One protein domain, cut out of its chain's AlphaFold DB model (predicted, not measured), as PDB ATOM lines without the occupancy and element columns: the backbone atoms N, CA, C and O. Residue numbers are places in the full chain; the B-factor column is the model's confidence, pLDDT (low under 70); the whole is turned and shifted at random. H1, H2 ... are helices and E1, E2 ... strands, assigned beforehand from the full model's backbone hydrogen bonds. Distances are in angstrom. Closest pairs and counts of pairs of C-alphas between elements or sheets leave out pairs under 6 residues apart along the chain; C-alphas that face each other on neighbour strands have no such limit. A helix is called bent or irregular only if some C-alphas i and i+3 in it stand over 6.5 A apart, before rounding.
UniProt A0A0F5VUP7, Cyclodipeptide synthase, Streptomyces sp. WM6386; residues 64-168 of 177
ATOM      1  N   ASN A  64       9.465  36.127 -28.443       98.06
ATOM      2  CA  ASN A  64       9.404  35.506 -27.123       98.06
ATOM      3  C   ASN A  64      10.778  34.926 -26.749       98.06
ATOM      4  O   ASN A  64      11.333  34.116 -27.485       98.06
ATOM      5  N   ALA A  65      11.320  35.336 -25.599       98.12
ATOM      6  CA  ALA A  65      12.659  34.928 -25.173       98.12
ATOM      7  C   ALA A  65      12.789  33.404 -25.007       98.12
ATOM      8  O   ALA A  65      13.703  32.824 -25.576       98.12
ATOM      9  N   ALA A  66      11.834  32.748 -24.335       98.12
ATOM     10  CA  ALA A  66      11.865  31.298 -24.141       98.12
ATOM     11  C   ALA A  66      11.826  30.537 -25.476       98.12
ATOM     12  O   ALA A  66      12.573  29.580 -25.663       98.12
ATOM     13  N   TYR A  67      11.002  30.983 -26.431       98.38
ATOM     14  CA  TYR A  67      10.977  30.398 -27.773       98.38
ATOM     15  C   TYR A  67      12.327  30.550 -28.483       98.38
ATOM     16  O   TYR A  67      12.818  29.577 -29.050       98.38
ATOM     17  N   ARG A  68      12.936  31.744 -28.451       97.94
ATOM     18  CA  ARG A  68      14.238  31.975 -29.095       97.94
ATOM     19  C   ARG A  68      15.333  31.118 -28.479       97.94
ATOM     20  O   ARG A  68      16.052  30.467 -29.224       97.94
ATOM     21  N   ASP A  69      15.417  31.075 -27.152       97.88
ATOM     22  CA  ASP A  69      16.451  30.319 -26.444       97.88
ATOM     23  C   ASP A  69      16.343  28.819 -26.766       97.88
ATOM     24  O   ASP A  69      17.343  28.164 -27.063       97.88
ATOM     25  N   LEU A  70      15.118  28.276 -26.792       97.06
ATOM     26  CA  LEU A  70      14.861  26.895 -27.213       97.06
ATOM     27  C   LEU A  70      15.219  26.673 -28.685       97.06
ATOM     28  O   LEU A  70      15.879  25.692 -29.014       97.06
ATOM     29  N   HIS A  71      14.804  27.575 -29.572       97.06
ATOM     30  CA  HIS A  71      15.083  27.469 -31.001       97.06
ATOM     31  C   HIS A  71      16.593  27.498 -31.290       97.06
ATOM     32  O   HIS A  71      17.101  26.662 -32.039       97.06
ATOM     33  N   GLU A  72      17.328  28.425 -30.673       96.06
ATOM     34  CA  GLU A  72      18.787  28.530 -30.771       96.06
ATOM     35  C   GLU A  72      19.472  27.280 -30.212       96.06
ATOM     36  O   GLU A  72      20.354  26.719 -30.866       96.06
ATOM     37  N   HIS A  73      19.018  26.782 -29.056       94.94
ATOM     38  CA  HIS A  73      19.526  25.544 -28.471       94.94
ATOM     39  C   HIS A  73      19.362  24.348 -29.418       94.94
ATOM     40  O   HIS A  73      20.313  23.598 -29.638       94.94
ATOM     41  N   LEU A  74      18.179  24.178 -30.011       94.06
ATOM     42  CA  LEU A  74      17.889  23.074 -30.932       94.06
ATOM     43  C   LEU A  74      18.688  23.190 -32.225       94.06
ATOM     44  O   LEU A  74      19.262  22.205 -32.683       94.06
ATOM     45  N   THR A  75      18.782  24.399 -32.772       93.69
ATOM     46  CA  THR A  75      19.585  24.661 -33.970       93.69
ATOM     47  C   THR A  75      21.050  24.298 -33.726       93.69
ATOM     48  O   THR A  75      21.658  23.619 -34.550       93.69
ATOM     49  N   ALA A  76      21.610  24.668 -32.569       94.00
ATOM     50  CA  ALA A  76      22.972  24.288 -32.201       94.00
ATOM     51  C   ALA A  76      23.129  22.765 -32.030       94.00
ATOM     52  O   ALA A  76      24.124  22.195 -32.484       94.00
ATOM     53  N   ARG A  77      22.138  22.086 -31.430       93.62
ATOM     54  CA  ARG A  77      22.170  20.629 -31.231       93.62
ATOM     55  C   ARG A  77      22.189  19.836 -32.528       93.62
ATOM     56  O   ARG A  77      22.798  18.774 -32.525       93.62
ATOM     57  N   LEU A  78      21.595  20.313 -33.625       92.50
ATOM     58  CA  LEU A  78      21.640  19.593 -34.911       92.50
ATOM     59  C   LEU A  78      23.072  19.213 -35.330       92.50
ATOM     60  O   LEU A  78      23.295  18.142 -35.901       92.50
ATOM     61  N   GLY A  79      24.048  20.070 -35.013       91.88
ATOM     62  CA  GLY A  79      25.460  19.834 -35.317       91.88
ATOM     63  C   GLY A  79      26.158  18.839 -34.385       91.88
ATOM     64  O   GLY A  79      27.179  18.274 -34.765       91.88
ATOM     65  N   THR A  80      25.630  18.599 -33.184       93.69
ATOM     66  CA  THR A  80      26.321  17.838 -32.123       93.69
ATOM     67  C   THR A  80      25.564  16.603 -31.634       93.69
ATOM     68  O   THR A  80      26.155  15.752 -30.981       93.69
ATOM     69  N   ASP A  81      24.267  16.510 -31.914       93.75
ATOM     70  CA  ASP A  81      23.359  15.466 -31.444       93.75
ATOM     71  C   ASP A  81      22.825  14.672 -32.644       93.75
ATOM     72  O   ASP A  81      21.950  15.128 -33.381       93.75
ATOM     73  N   GLU A  82      23.411  13.497 -32.877       93.44
ATOM     74  CA  GLU A  82      23.085  12.642 -34.022       93.44
ATOM     75  C   GLU A  82      21.686  12.025 -33.927       93.44
ATOM     76  O   GLU A  82      21.008  11.909 -34.949       93.44
ATOM     77  N   GLU A  83      21.228  11.686 -32.718       92.19
ATOM     78  CA  GLU A  83      19.879  11.158 -32.497       92.19
ATOM     79  C   GLU A  83      18.847  12.221 -32.885       92.19
ATOM     80  O   GLU A  83      17.984  11.978 -33.730       92.19
ATOM     81  N   PHE A  84      19.008  13.441 -32.360       92.19
ATOM     82  CA  PHE A  84      18.122  14.554 -32.688       92.19
ATOM     83  C   PHE A  84      18.133  14.892 -34.183       92.19
ATOM     84  O   PHE A  84      17.071  15.083 -34.781       92.19
ATOM     85  N   ARG A  85      19.318  14.937 -34.804       93.94
ATOM     86  CA  ARG A  85      19.454  15.198 -36.244       93.94
ATOM     87  C   ARG A  85      18.720  14.145 -37.070       93.94
ATOM     88  O   ARG A  85      17.917  14.506 -37.928       93.94
ATOM     89  N   THR A  86      18.923  12.866 -36.758       93.88
ATOM     90  CA  THR A  86      18.277  11.741 -37.449       93.88
ATOM     91  C   THR A  86      16.754  11.816 -37.322       93.88
ATOM     92  O   THR A  86      16.041  11.648 -38.312       93.88
ATOM     93  N   THR A  87      16.228  12.133 -36.136       92.94
ATOM     94  CA  THR A  87      14.781  12.327 -35.937       92.94
ATOM     95  C   THR A  87      14.241  13.501 -36.757       92.94
ATOM     96  O   THR A  87      13.167  13.395 -37.355       92.94
ATOM     97  N   CYS A  88      14.976  14.614 -36.840       93.69
ATOM     98  CA  CYS A  88      14.580  15.744 -37.681       93.69
ATOM     99  C   CYS A  88      14.586  15.378 -39.173       93.69
ATOM    100  O   CYS A  88      13.646  15.712 -39.891       93.69
ATOM    101  N   GLU A  89      15.589  14.635 -39.641       93.75
ATOM    102  CA  GLU A  89      15.664  14.144 -41.023       93.75
ATOM    103  C   GLU A  89      14.512  13.186 -41.363       93.75
ATOM    104  O   GLU A  89      13.942  13.263 -42.456       93.75
ATOM    105  N   GLN A  90      14.109  12.324 -40.423       92.56
ATOM    106  CA  GLN A  90      12.933  11.463 -40.576       92.56
ATOM    107  C   GLN A  90      11.646  12.283 -40.723       92.56
ATOM    108  O   GLN A  90      10.855  12.009 -41.625       92.56
ATOM    109  N   LEU A  91      11.458  13.324 -39.903       91.00
ATOM    110  CA  LEU A  91      10.309  14.237 -40.009       91.00
ATOM    111  C   LEU A  91      10.277  14.970 -41.344       91.00
ATOM    112  O   LEU A  91       9.223  15.056 -41.971       91.00
ATOM    113  N   VAL A  92      11.432  15.460 -41.798       93.38
ATOM    114  CA  VAL A  92      11.578  16.053 -43.131       93.38
ATOM    115  C   VAL A  92      11.146  15.050 -44.202       93.38
ATOM    116  O   VAL A  92      10.355  15.393 -45.080       93.38
ATOM    117  N   GLY A  93      11.587  13.793 -44.094       91.19
ATOM    118  CA  GLY A  93      11.146  12.704 -44.963       91.19
ATOM    119  C   GLY A  93       9.626  12.520 -44.960       91.19
ATOM    120  O   GLY A  93       9.015  12.501 -46.027       91.19
ATOM    121  N   THR A  94       8.996  12.455 -43.784       89.12
ATOM    122  CA  THR A  94       7.536  12.326 -43.640       89.12
ATOM    123  C   THR A  94       6.783  13.517 -44.235       89.12
ATOM    124  O   THR A  94       5.791  13.325 -44.934       89.12
ATOM    125  N   PHE A  95       7.240  14.748 -44.002       87.62
ATOM    126  CA  PHE A  95       6.574  15.957 -44.494       87.62
ATOM    127  C   PHE A  95       6.753  16.201 -45.990       87.62
ATOM    128  O   PHE A  95       5.935  16.907 -46.589       87.62
ATOM    129  N   LEU A  96       7.814  15.666 -46.591       90.31
ATOM    130  CA  LEU A  96       8.069  15.764 -48.027       90.31
ATOM    131  C   LEU A  96       7.567  14.539 -48.803       90.31
ATOM    132  O   LEU A  96       7.405  14.623 -50.023       90.31
ATOM    133  N   ALA A  97       7.244  13.439 -48.116       87.38
ATOM    134  CA  ALA A  97       6.641  12.262 -48.724       87.38
ATOM    135  C   ALA A  97       5.362  12.633 -49.497       87.38
ATOM    136  O   ALA A  97       4.458  13.289 -48.981       87.38
ATOM    137  N   GLY A  98       5.298  12.226 -50.768       77.69
ATOM    138  CA  GLY A  98       4.147  12.472 -51.641       77.69
ATOM    139  C   GLY A  98       4.027  13.895 -52.201       77.69
ATOM    140  O   GLY A  98       3.066  14.166 -52.918       77.69
ATOM    141  N   LYS A  99       4.976  14.805 -51.922       76.06
ATOM    142  CA  LYS A  99       4.958  16.172 -52.482       76.06
ATOM    143  C   LYS A  99       5.610  16.293 -53.865       76.06
ATOM    144  O   LYS A  99       5.277  17.228 -54.589       76.06
ATOM    145  N   ALA A 100       6.511  15.381 -54.230       72.81
ATOM    146  CA  ALA A 100       7.187  15.344 -55.531       72.81
ATOM    147  C   ALA A 100       7.738  13.938 -55.837       72.81
ATOM    148  O   ALA A 100       7.926  13.138 -54.920       72.81
ATOM    149  N   GLU A 101       8.030  13.653 -57.114       74.06
ATOM    150  CA  GLU A 101       8.699  12.407 -57.546       74.06
ATOM    151  C   GLU A 101      10.141  12.306 -57.026       74.06
ATOM    152  O   GLU A 101      10.618  11.220 -56.710       74.06
ATOM    153  N   SER A 102      10.826  13.446 -56.894       83.94
ATOM    154  CA  SER A 102      12.125  13.550 -56.233       83.94
ATOM    155  C   SER A 102      12.168  14.802 -55.364       83.94
ATOM    156  O   SER A 102      11.705  15.871 -55.764       83.94
ATOM    157  N   VAL A 103      12.683  14.647 -54.147       90.31
ATOM    158  CA  VAL A 103      12.840  15.736 -53.181       90.31
ATOM    159  C   VAL A 103      14.231  16.340 -53.354       90.31
ATOM    160  O   VAL A 103      15.225  15.621 -53.248       90.31
ATOM    161  N   THR A 104      14.301  17.647 -53.606       93.25
ATOM    162  CA  THR A 104      15.569  18.374 -53.769       93.25
ATOM    163  C   THR A 104      16.214  18.701 -52.422       93.25
ATOM    164  O   THR A 104      15.539  18.741 -51.390       93.25
ATOM    165  N   GLU A 105      17.519  18.986 -52.420       94.06
ATOM    166  CA  GLU A 105      18.219  19.402 -51.196       94.06
ATOM    167  C   GLU A 105      17.653  20.713 -50.635       94.06
ATOM    168  O   GLU A 105      17.358  20.800 -49.451       94.06
ATOM    169  N   ALA A 106      17.343  21.685 -51.499       94.69
ATOM    170  CA  ALA A 106      16.703  22.932 -51.080       94.69
ATOM    171  C   ALA A 106      15.350  22.694 -50.374       94.69
ATOM    172  O   ALA A 106      15.026  23.365 -49.396       94.69
ATOM    173  N   GLN A 107      14.553  21.718 -50.830       95.12
ATOM    174  CA  GLN A 107      13.307  21.350 -50.147       95.12
ATOM    175  C   GLN A 107      13.574  20.725 -48.776       95.12
ATOM    176  O   GLN A 107      12.833  21.007 -47.831       95.12
ATOM    177  N   ARG A 108      14.623  19.903 -48.648       95.44
ATOM    178  CA  ARG A 108      15.041  19.321 -47.364       95.44
ATOM    179  C   ARG A 108      15.498  20.397 -46.390       95.44
ATOM    180  O   ARG A 108      14.999  20.412 -45.270       95.44
ATOM    181  N   GLU A 109      16.356  21.317 -46.820       95.75
ATOM    182  CA  GLU A 109      16.870  22.418 -45.998       95.75
ATOM    183  C   GLU A 109      15.740  23.313 -45.471       95.75
ATOM    184  O   GLU A 109      15.649  23.570 -44.269       95.75
ATOM    185  N   VAL A 110      14.815  23.733 -46.341       96.50
ATOM    186  CA  VAL A 110      13.670  24.554 -45.916       96.50
ATOM    187  C   VAL A 110      12.736  23.769 -44.993       96.50
ATOM    188  O   VAL A 110      12.230  24.316 -44.012       96.50
ATOM    189  N   CYS A 111      12.503  22.482 -45.269       95.12
ATOM    190  CA  CYS A 111      11.675  21.653 -44.398       95.12
ATOM    191  C   CYS A 111      12.336  21.406 -43.036       95.12
ATOM    192  O   CYS A 111      11.636  21.348 -42.029       95.12
ATOM    193  N   MET A 112      13.663  21.282 -42.987       95.38
ATOM    194  CA  MET A 112      14.422  21.179 -41.744       95.38
ATOM    195  C   MET A 112      14.251  22.456 -40.918       95.38
ATOM    196  O   MET A 112      13.887  22.382 -39.747       95.38
ATOM    197  N   ALA A 113      14.404  23.629 -41.543       95.00
ATOM    198  CA  ALA A 113      14.165  24.909 -40.881       95.00
ATOM    199  C   ALA A 113      12.731  25.011 -40.326       95.00
ATOM    200  O   ALA A 113      12.537  25.434 -39.188       95.00
ATOM    201  N   TYR A 114      11.736  24.540 -41.086       94.38
ATOM    202  CA  TYR A 114      10.349  24.440 -40.628       94.38
ATOM    203  C   TYR A 114      10.193  23.536 -39.394       94.38
ATOM    204  O   TYR A 114       9.577  23.949 -38.413       94.38
ATOM    205  N   VAL A 115      10.769  22.328 -39.413       93.50
ATOM    206  CA  VAL A 115      10.718  21.384 -38.281       93.50
ATOM    207  C   VAL A 115      11.354  22.000 -37.033       93.50
ATOM    208  O   VAL A 115      10.776  21.936 -35.947       93.50
ATOM    209  N   CYS A 116      12.510  22.649 -37.180       93.88
ATOM    210  CA  CYS A 116      13.190  23.321 -36.074       93.88
ATOM    211  C   CYS A 116      12.399  24.510 -35.528       93.88
ATOM    212  O   CYS A 116      12.411  24.737 -34.320       93.88
ATOM    213  N   ALA A 117      11.676  25.232 -36.385       94.62
ATOM    214  CA  ALA A 117      10.807  26.319 -35.960       94.62
ATOM    215  C   ALA A 117       9.604  25.817 -35.133       94.62
ATOM    216  O   ALA A 117       9.166  26.491 -34.206       94.62
ATOM    217  N   GLU A 118       9.087  24.618 -35.406       93.69
ATOM    218  CA  GLU A 118       7.988  24.037 -34.619       93.69
ATOM    219  C   GLU A 118       8.451  23.372 -33.314       93.69
ATOM    220  O   GLU A 118       7.723  23.376 -32.317       93.69
ATOM    221  N   ALA A 119       9.665  22.817 -33.291       93.62
ATOM    222  CA  ALA A 119      10.177  22.004 -32.190       93.62
ATOM    223  C   ALA A 119      10.078  22.643 -30.779       93.62
ATOM    224  O   ALA A 119       9.718  21.916 -29.847       93.62
ATOM    225  N   PRO A 120      10.289  23.963 -30.567       96.06
ATOM    226  CA  PRO A 120      10.097  24.594 -29.257       96.06
ATOM    227  C   PRO A 120       8.705  24.364 -28.648       96.06
ATOM    228  O   PRO A 120       8.588  24.140 -27.443       96.06
ATOM    229  N   LEU A 121       7.650  24.348 -29.471       95.12
ATOM    230  CA  LEU A 121       6.271  24.114 -29.020       95.12
ATOM    231  C   LEU A 121       6.012  22.646 -28.642       95.12
ATOM    232  O   LEU A 121       5.057  22.342 -27.925       95.12
ATOM    233  N   PHE A 122       6.847  21.716 -29.101       93.31
ATOM    234  CA  PHE A 122       6.803  20.320 -28.664       93.31
ATOM    235  C   PHE A 122       7.613  20.073 -27.387       93.31
ATOM    236  O   PHE A 122       7.377  19.070 -26.715       93.31
ATOM    237  N   LEU A 123       8.534  20.980 -27.045       95.00
ATOM    238  CA  LEU A 123       9.454  20.850 -25.918       95.00
ATOM    239  C   LEU A 123       8.974  21.547 -24.652       95.00
ATOM    240  O   LEU A 123       8.967  20.928 -23.590       95.00
ATOM    241  N   ASP A 124       8.609  22.826 -24.742       97.25
ATOM    242  CA  ASP A 124       8.273  23.615 -23.556       97.25
ATOM    243  C   ASP A 124       7.306  24.766 -23.874       97.25
ATOM    244  O   ASP A 124       7.572  25.949 -23.647       97.25
ATOM    245  N   THR A 125       6.123  24.409 -24.381       97.75
ATOM    246  CA  THR A 125       4.999  25.352 -24.455       97.75
ATOM    247  C   THR A 125       4.684  26.007 -23.097       97.75
ATOM    248  O   THR A 125       4.349  27.194 -23.111       97.75
ATOM    249  N   PRO A 126       4.790  25.322 -21.932       98.38
ATOM    250  CA  PRO A 126       4.654  25.962 -20.622       98.38
ATOM    251  C   PRO A 126       5.514  27.217 -20.461       98.38
ATOM    252  O   PRO A 126       4.982  28.262 -20.083       98.38
ATOM    253  N   ALA A 127       6.801  27.154 -20.813       98.06
ATOM    254  CA  ALA A 127       7.689  28.315 -20.771       98.06
ATOM    255  C   ALA A 127       7.311  29.397 -21.798       98.06
ATOM    256  O   ALA A 127       7.327  30.585 -21.476       98.06
ATOM    257  N   ILE A 128       6.931  29.004 -23.020       98.19
ATOM    258  CA  ILE A 128       6.609  29.943 -24.112       98.19
ATOM    259  C   ILE A 128       5.321  30.727 -23.825       98.19
ATOM    260  O   ILE A 128       5.279  31.942 -24.026       98.19
ATOM    261  N   LEU A 129       4.273  30.049 -23.351       97.06
ATOM    262  CA  LEU A 129       2.953  30.640 -23.105       97.06
ATOM    263  C   LEU A 129       2.728  31.066 -21.647       97.06
ATOM    264  O   LEU A 129       1.686  31.645 -21.342       97.06
ATOM    265  N   GLY A 130       3.674  30.790 -20.744       96.75
ATOM    266  CA  GLY A 130       3.553  31.123 -19.325       96.75
ATOM    267  C   GLY A 130       2.440  30.346 -18.617       96.75
ATOM    268  O   GLY A 130       1.730  30.907 -17.782       96.75
ATOM    269  N   VAL A 131       2.254  29.071 -18.969       97.88
ATOM    270  CA  VAL A 131       1.209  28.202 -18.402       97.88
ATOM    271  C   VAL A 131       1.815  27.106 -17.518       97.88
ATOM    272  O   VAL A 131       2.952  26.705 -17.752       97.88
ATOM    273  N   PRO A 132       1.092  26.577 -16.508       97.88
ATOM    274  CA  PRO A 132       1.647  25.560 -15.606       97.88
ATOM    275  C   PRO A 132       2.010  24.243 -16.303       97.88
ATOM    276  O   PRO A 132       2.990  23.599 -15.936       97.88
ATOM    277  N   SER A 133       1.213  23.846 -17.295       98.00
ATOM    278  CA  SER A 133       1.420  22.663 -18.127       98.00
ATOM    279  C   SER A 133       0.730  22.829 -19.479       98.00
ATOM    280  O   SER A 133      -0.146  23.684 -19.638       98.00
ATOM    281  N   SER A 134       1.140  22.032 -20.467       97.94
ATOM    282  CA  SER A 134       0.581  22.076 -21.819       97.94
ATOM    283  C   SER A 134       0.541  20.695 -22.463       97.94
ATOM    284  O   SER A 134       1.437  19.877 -22.259       97.94
ATOM    285  N   LEU A 135      -0.486  20.464 -23.280       96.44
ATOM    286  CA  LEU A 135      -0.618  19.293 -24.138       96.44
ATOM    287  C   LEU A 135      -0.621  19.771 -25.592       96.44
ATOM    288  O   LEU A 135      -1.554  20.450 -26.019       96.44
ATOM    289  N   ASN A 136       0.428  19.441 -26.344       94.62
ATOM    290  CA  ASN A 136       0.501  19.737 -27.770       94.62
ATOM    291  C   ASN A 136      -0.302  18.675 -28.539       94.62
ATOM    292  O   ASN A 136       0.058  17.495 -28.533       94.62
ATOM    293  N   CYS A 137      -1.404  19.092 -29.161       94.19
ATOM    294  CA  CYS A 137      -2.326  18.205 -29.862       94.19
ATOM    295  C   CYS A 137      -2.084  18.239 -31.372       94.19
ATOM    296  O   CYS A 137      -2.158  19.303 -31.988       94.19
ATOM    297  N   TYR A 138      -1.889  17.071 -31.980       89.56
ATOM    298  CA  TYR A 138      -1.731  16.931 -33.428       89.56
ATOM    299  C   TYR A 138      -2.548  15.751 -33.958       89.56
ATOM    300  O   TYR A 138      -2.938  14.871 -33.203       89.56
ATOM    301  N   HIS A 139      -2.848  15.718 -35.253       87.75
ATOM    302  CA  HIS A 139      -3.701  14.673 -35.844       87.75
ATOM    303  C   HIS A 139      -2.925  13.415 -36.268       87.75
ATOM    304  O   HIS A 139      -3.522  12.439 -36.718       87.75
ATOM    305  N   GLN A 140      -1.599  13.437 -36.138       83.50
ATOM    306  CA  GLN A 140      -0.688  12.352 -36.495       83.50
ATOM    307  C   GLN A 140       0.403  12.225 -35.429       83.50
ATOM    308  O   GLN A 140       0.790  13.228 -34.829       83.50
ATOM    309  N   LEU A 141       0.910  11.006 -35.220       78.06
ATOM    310  CA  LEU A 141       2.125  10.806 -34.434       78.06
ATOM    311  C   LEU A 141       3.311  11.378 -35.211       78.06
ATOM    312  O   LEU A 141       3.531  11.011 -36.366       78.06
ATOM    313  N   LEU A 142       4.072  12.262 -34.576       77.81
ATOM    314  CA  LEU A 142       5.311  12.788 -35.135       77.81
ATOM    315  C   LEU A 142       6.500  12.033 -34.523       77.81
ATOM    316  O   LEU A 142       6.541  11.935 -33.297       77.81
ATOM    317  N   PRO A 143       7.497  11.581 -35.312       82.75
ATOM    318  CA  PRO A 143       8.752  11.023 -34.791       82.75
ATOM    319  C   PRO A 143       9.412  11.859 -33.679       82.75
ATOM    320  O   PRO A 143       9.988  11.311 -32.745       82.75
ATOM    321  N   MET A 144       9.262  13.193 -33.716       85.44
ATOM    322  CA  MET A 144       9.719  14.086 -32.639       85.44
ATOM    323  C   MET A 144       9.122  13.705 -31.279       85.44
ATOM    324  O   MET A 144       9.810  13.747 -30.267       85.44
ATOM    325  N   ALA A 145       7.840  13.336 -31.228       85.06
ATOM    326  CA  ALA A 145       7.193  12.966 -29.977       85.06
ATOM    327  C   ALA A 145       7.827  11.700 -29.379       85.06
ATOM    328  O   ALA A 145       8.077  11.652 -28.179       85.06
ATOM    329  N   GLU A 146       8.162  10.703 -30.199       85.31
ATOM    330  CA  GLU A 146       8.815   9.487 -29.703       85.31
ATOM    331  C   GLU A 146      10.158   9.808 -29.038       85.31
ATOM    332  O   GLU A 146      10.400   9.360 -27.919       85.31
ATOM    333  N   LEU A 147      10.978  10.666 -29.656       88.06
ATOM    334  CA  LEU A 147      12.243  11.124 -29.076       88.06
ATOM    335  C   LEU A 147      12.037  11.902 -27.765       88.06
ATOM    336  O   LEU A 147      12.695  11.637 -26.757       88.06
ATOM    337  N   LEU A 148      11.135  12.885 -27.775       89.06
ATOM    338  CA  LEU A 148      10.993  13.841 -26.676       89.06
ATOM    339  C   LEU A 148      10.362  13.245 -25.416       89.06
ATOM    340  O   LEU A 148      10.646  13.734 -24.318       89.06
ATOM    341  N   TYR A 149       9.523  12.218 -25.569       87.12
ATOM    342  CA  TYR A 149       8.819  11.553 -24.469       87.12
ATOM    343  C   TYR A 149       9.389  10.164 -24.134       87.12
ATOM    344  O   TYR A 149       8.865   9.488 -23.247       87.12
ATOM    345  N   ALA A 150      10.470   9.737 -24.797       86.25
ATOM    346  CA  ALA A 150      11.168   8.501 -24.461       86.25
ATOM    347  C   ALA A 150      11.821   8.565 -23.065       86.25
ATOM    348  O   ALA A 150      12.304   9.620 -22.637       86.25
ATOM    349  N   PRO A 151      11.925   7.429 -22.348       81.62
ATOM    350  CA  PRO A 151      12.721   7.359 -21.128       81.62
ATOM    351  C   PRO A 151      14.216   7.621 -21.408       81.62
ATOM    352  O   PRO A 151      14.696   7.509 -22.537       81.62
ATOM    353  N   GLY A 152      14.973   7.964 -20.364       80.56
ATOM    354  CA  GLY A 152      16.428   8.146 -20.434       80.56
ATOM    355  C   GLY A 152      16.897   9.603 -20.494       80.56
ATOM    356  O   GLY A 152      16.130  10.532 -20.247       80.56
ATOM    357  N   ALA A 153      18.190   9.783 -20.765       76.81
ATOM    358  CA  ALA A 153      18.840  11.088 -20.878       76.81
ATOM    359  C   ALA A 153      18.914  11.543 -22.345       76.81
ATOM    360  O   ALA A 153      18.867  10.717 -23.250       76.81
ATOM    361  N   GLY A 154      19.052  12.850 -22.574       86.56
ATOM    362  CA  GLY A 154      19.129  13.437 -23.914       86.56
ATOM    363  C   GLY A 154      18.208  14.643 -24.058       86.56
ATOM    364  O   GLY A 154      17.834  15.267 -23.062       86.56
ATOM    365  N   LEU A 155      17.846  14.980 -25.297       91.12
ATOM    366  CA  LEU A 155      16.821  15.987 -25.554       91.12
ATOM    367  C   LEU A 155      15.455  15.439 -25.124       91.12
ATOM    368  O   LEU A 155      14.998  14.429 -25.654       91.12
ATOM    369  N   ARG A 156      14.809  16.096 -24.161       93.38
ATOM    370  CA  ARG A 156      13.503  15.694 -23.627       93.38
ATOM    371  C   ARG A 156      12.593  16.899 -23.486       93.38
ATOM    372  O   ARG A 156      13.064  18.005 -23.216       93.38
ATOM    373  N   ALA A 157      11.297  16.661 -23.652       94.31
ATOM    374  CA  ALA A 157      10.297  17.664 -23.329       94.31
ATOM    375  C   ALA A 157      10.362  18.031 -21.840       94.31
ATOM    376  O   ALA A 157      10.744  17.226 -20.984       94.31
ATOM    377  N   SER A 158       9.969  19.264 -21.529       95.69
ATOM    378  CA  SER A 158       9.732  19.706 -20.159       95.69
ATOM    379  C   SER A 158       8.791  18.731 -19.452       95.69
ATOM    380  O   SER A 158       7.827  18.247 -20.038       95.69
ATOM    381  N   ARG A 159       9.006  18.481 -18.153       95.31
ATOM    382  CA  ARG A 159       8.137  17.586 -17.356       95.31
ATOM    383  C   ARG A 159       6.659  18.013 -17.334       95.31
ATOM    384  O   ARG A 159       5.799  17.227 -16.954       95.31
ATOM    385  N   ASN A 160       6.387  19.274 -17.678       97.38
ATOM    386  CA  ASN A 160       5.055  19.871 -17.725       97.38
ATOM    387  C   ASN A 160       4.482  19.934 -19.155       97.38
ATOM    388  O   ASN A 160       3.399  20.484 -19.361       97.38
ATOM    389  N   GLN A 161       5.209  19.412 -20.139       96.94
ATOM    390  CA  GLN A 161       4.811  19.331 -21.534       96.94
ATOM    391  C   GLN A 161       4.380  17.893 -21.846       96.94
ATOM    392  O   GLN A 161       5.026  16.935 -21.430       96.94
ATOM    393  N   GLY A 162       3.284  17.743 -22.585       94.44
ATOM    394  CA  GLY A 162       2.817  16.466 -23.120       94.44
ATOM    395  C   GLY A 162       2.464  16.562 -24.601       94.44
ATOM    396  O   GLY A 162       2.336  17.657 -25.155       94.44
ATOM    397  N   HIS A 163       2.234  15.415 -25.233       93.75
ATOM    398  CA  HIS A 163       1.740  15.324 -26.605       93.75
ATOM    399  C   HIS A 163       0.546  14.377 -26.686       93.75
ATOM    400  O   HIS A 163       0.516  13.352 -26.006       93.75
ATOM    401  N   ALA A 164      -0.435  14.722 -27.516       92.88
ATOM    402  CA  ALA A 164      -1.583  13.871 -27.785       92.88
ATOM    403  C   ALA A 164      -1.910  13.840 -29.274       92.88
ATOM    404  O   ALA A 164      -1.911  14.867 -29.956       92.88
ATOM    405  N   ILE A 165      -2.261  12.646 -29.743       93.06
ATOM    406  CA  ILE A 165      -2.810  12.449 -31.077       93.06
ATOM    407  C   ILE A 165      -4.327  12.590 -30.973       93.06
ATOM    408  O   ILE A 165      -4.970  11.856 -30.222       93.06
ATOM    409  N   VAL A 166      -4.897  13.537 -31.710       92.69
ATOM    410  CA  VAL A 166      -6.334  13.822 -31.721       92.69
ATOM    411  C   VAL A 166      -6.865  13.627 -33.134       92.69
ATOM    412  O   VAL A 166      -6.597  14.426 -34.030       92.69
ATOM    413  N   THR A 167      -7.635  12.563 -33.328       92.06
ATOM    414  CA  THR A 167      -8.306  12.235 -34.589       92.06
ATOM    415  C   THR A 167      -9.825  12.332 -34.424       92.06
ATOM    416  O   THR A 167     -10.336  12.157 -33.314       92.06
ATOM    417  N   PRO A 168     -10.579  12.630 -35.501       90.50
ATOM    418  CA  PRO A 168     -12.034  12.533 -35.462       90.50
ATOM    419  C   PRO A 168     -12.468  11.131 -35.032       90.50
ATOM    420  O   PRO A 168     -11.895  10.136 -35.484       90.50
TER     421      PRO A 168
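AT A GLANCE: This is residues 64 to 168 of the 177 residues of the protein "Cyclodipeptide synthase" of Streptomyces sp. WM6386 (UniProt A0A0F5VUP7). A long helix, H3, runs through the middle, with H1, H2 and H5 packed round it, mostly crossed, and a small two-stranded parallel sheet, E1 and E2, near its last residues. The short helix H4 packs on the first residues of H1, and residues 97 to 102 stick out at the other end of H3. The printed part has 105 residues and is mostly helix, in the order H1 H2 H3 H4 E1 H5 E2. It is compact, with a radius of gyration of the C-alphas of 14.0 A and spans of 44 by 37 by 29 A.

IN THESE COORDINATES: H1, residues 65 to 78, begins at C-alpha 65 (12.659, 34.928, -25.173) and is 20.3 A long. H2, residues 82 to 96, is 20.8 A. H3, residues 105 to 123, is 26.8 A; it has a kink of 31 degrees near residue 117 and is only just irregular, C-alphas 117 and 120 being 7.0 A apart. H4 is residues 125 to 129, E1 134 to 138, H5 143 to 149 and E2 161 to 165, ending at C-alpha 165 (-2.810, 12.449, -31.077).

HOW THE PARTS SIT: H1 touches residues 116 to 121 of H3 at a steep tilt of 49 degrees, opposite ways; the closest C-alphas, of Leu 70 and Pro 120, are 5.7 A apart. H1 and H2 touch only at the corner, closest at the C-alphas of Leu 78 and Arg 85, 5.1 A. H2 touches H3, closest at the C-alphas of Val 92 and Cys 111, 5.7 A, at a steep tilt of 67 degrees, only just short of perpendicular. With residues 65 to 67, H1 touches H4, closest at the C-alphas of Ala 66 and Ile 128, 5.4 A. H5 touches residues 119 to 123 of H3 at a shallow tilt of 27 degrees, the same way; the closest C-alphas, of Leu 123 and Leu 148, are 7.2 A apart. E1, H5 and E2 make a strand-helix-strand unit, two parallel neighbour strands with a helix between, its crossover right-handed. N 136 and O 162 are 2.9 A apart, within hydrogen-bond range. Every O i to N i+4 pair is within that range in H1, H2, H4 and H5, and 12 of 15 in H3.

THE WHOLE: The farthest C-alphas, of Glu 101 and Pro 132, are 44.5 A apart. The printed part has no cut; the link from H5 to E2, 11 residues, is long. No printed residue is under 70 in pLDDT.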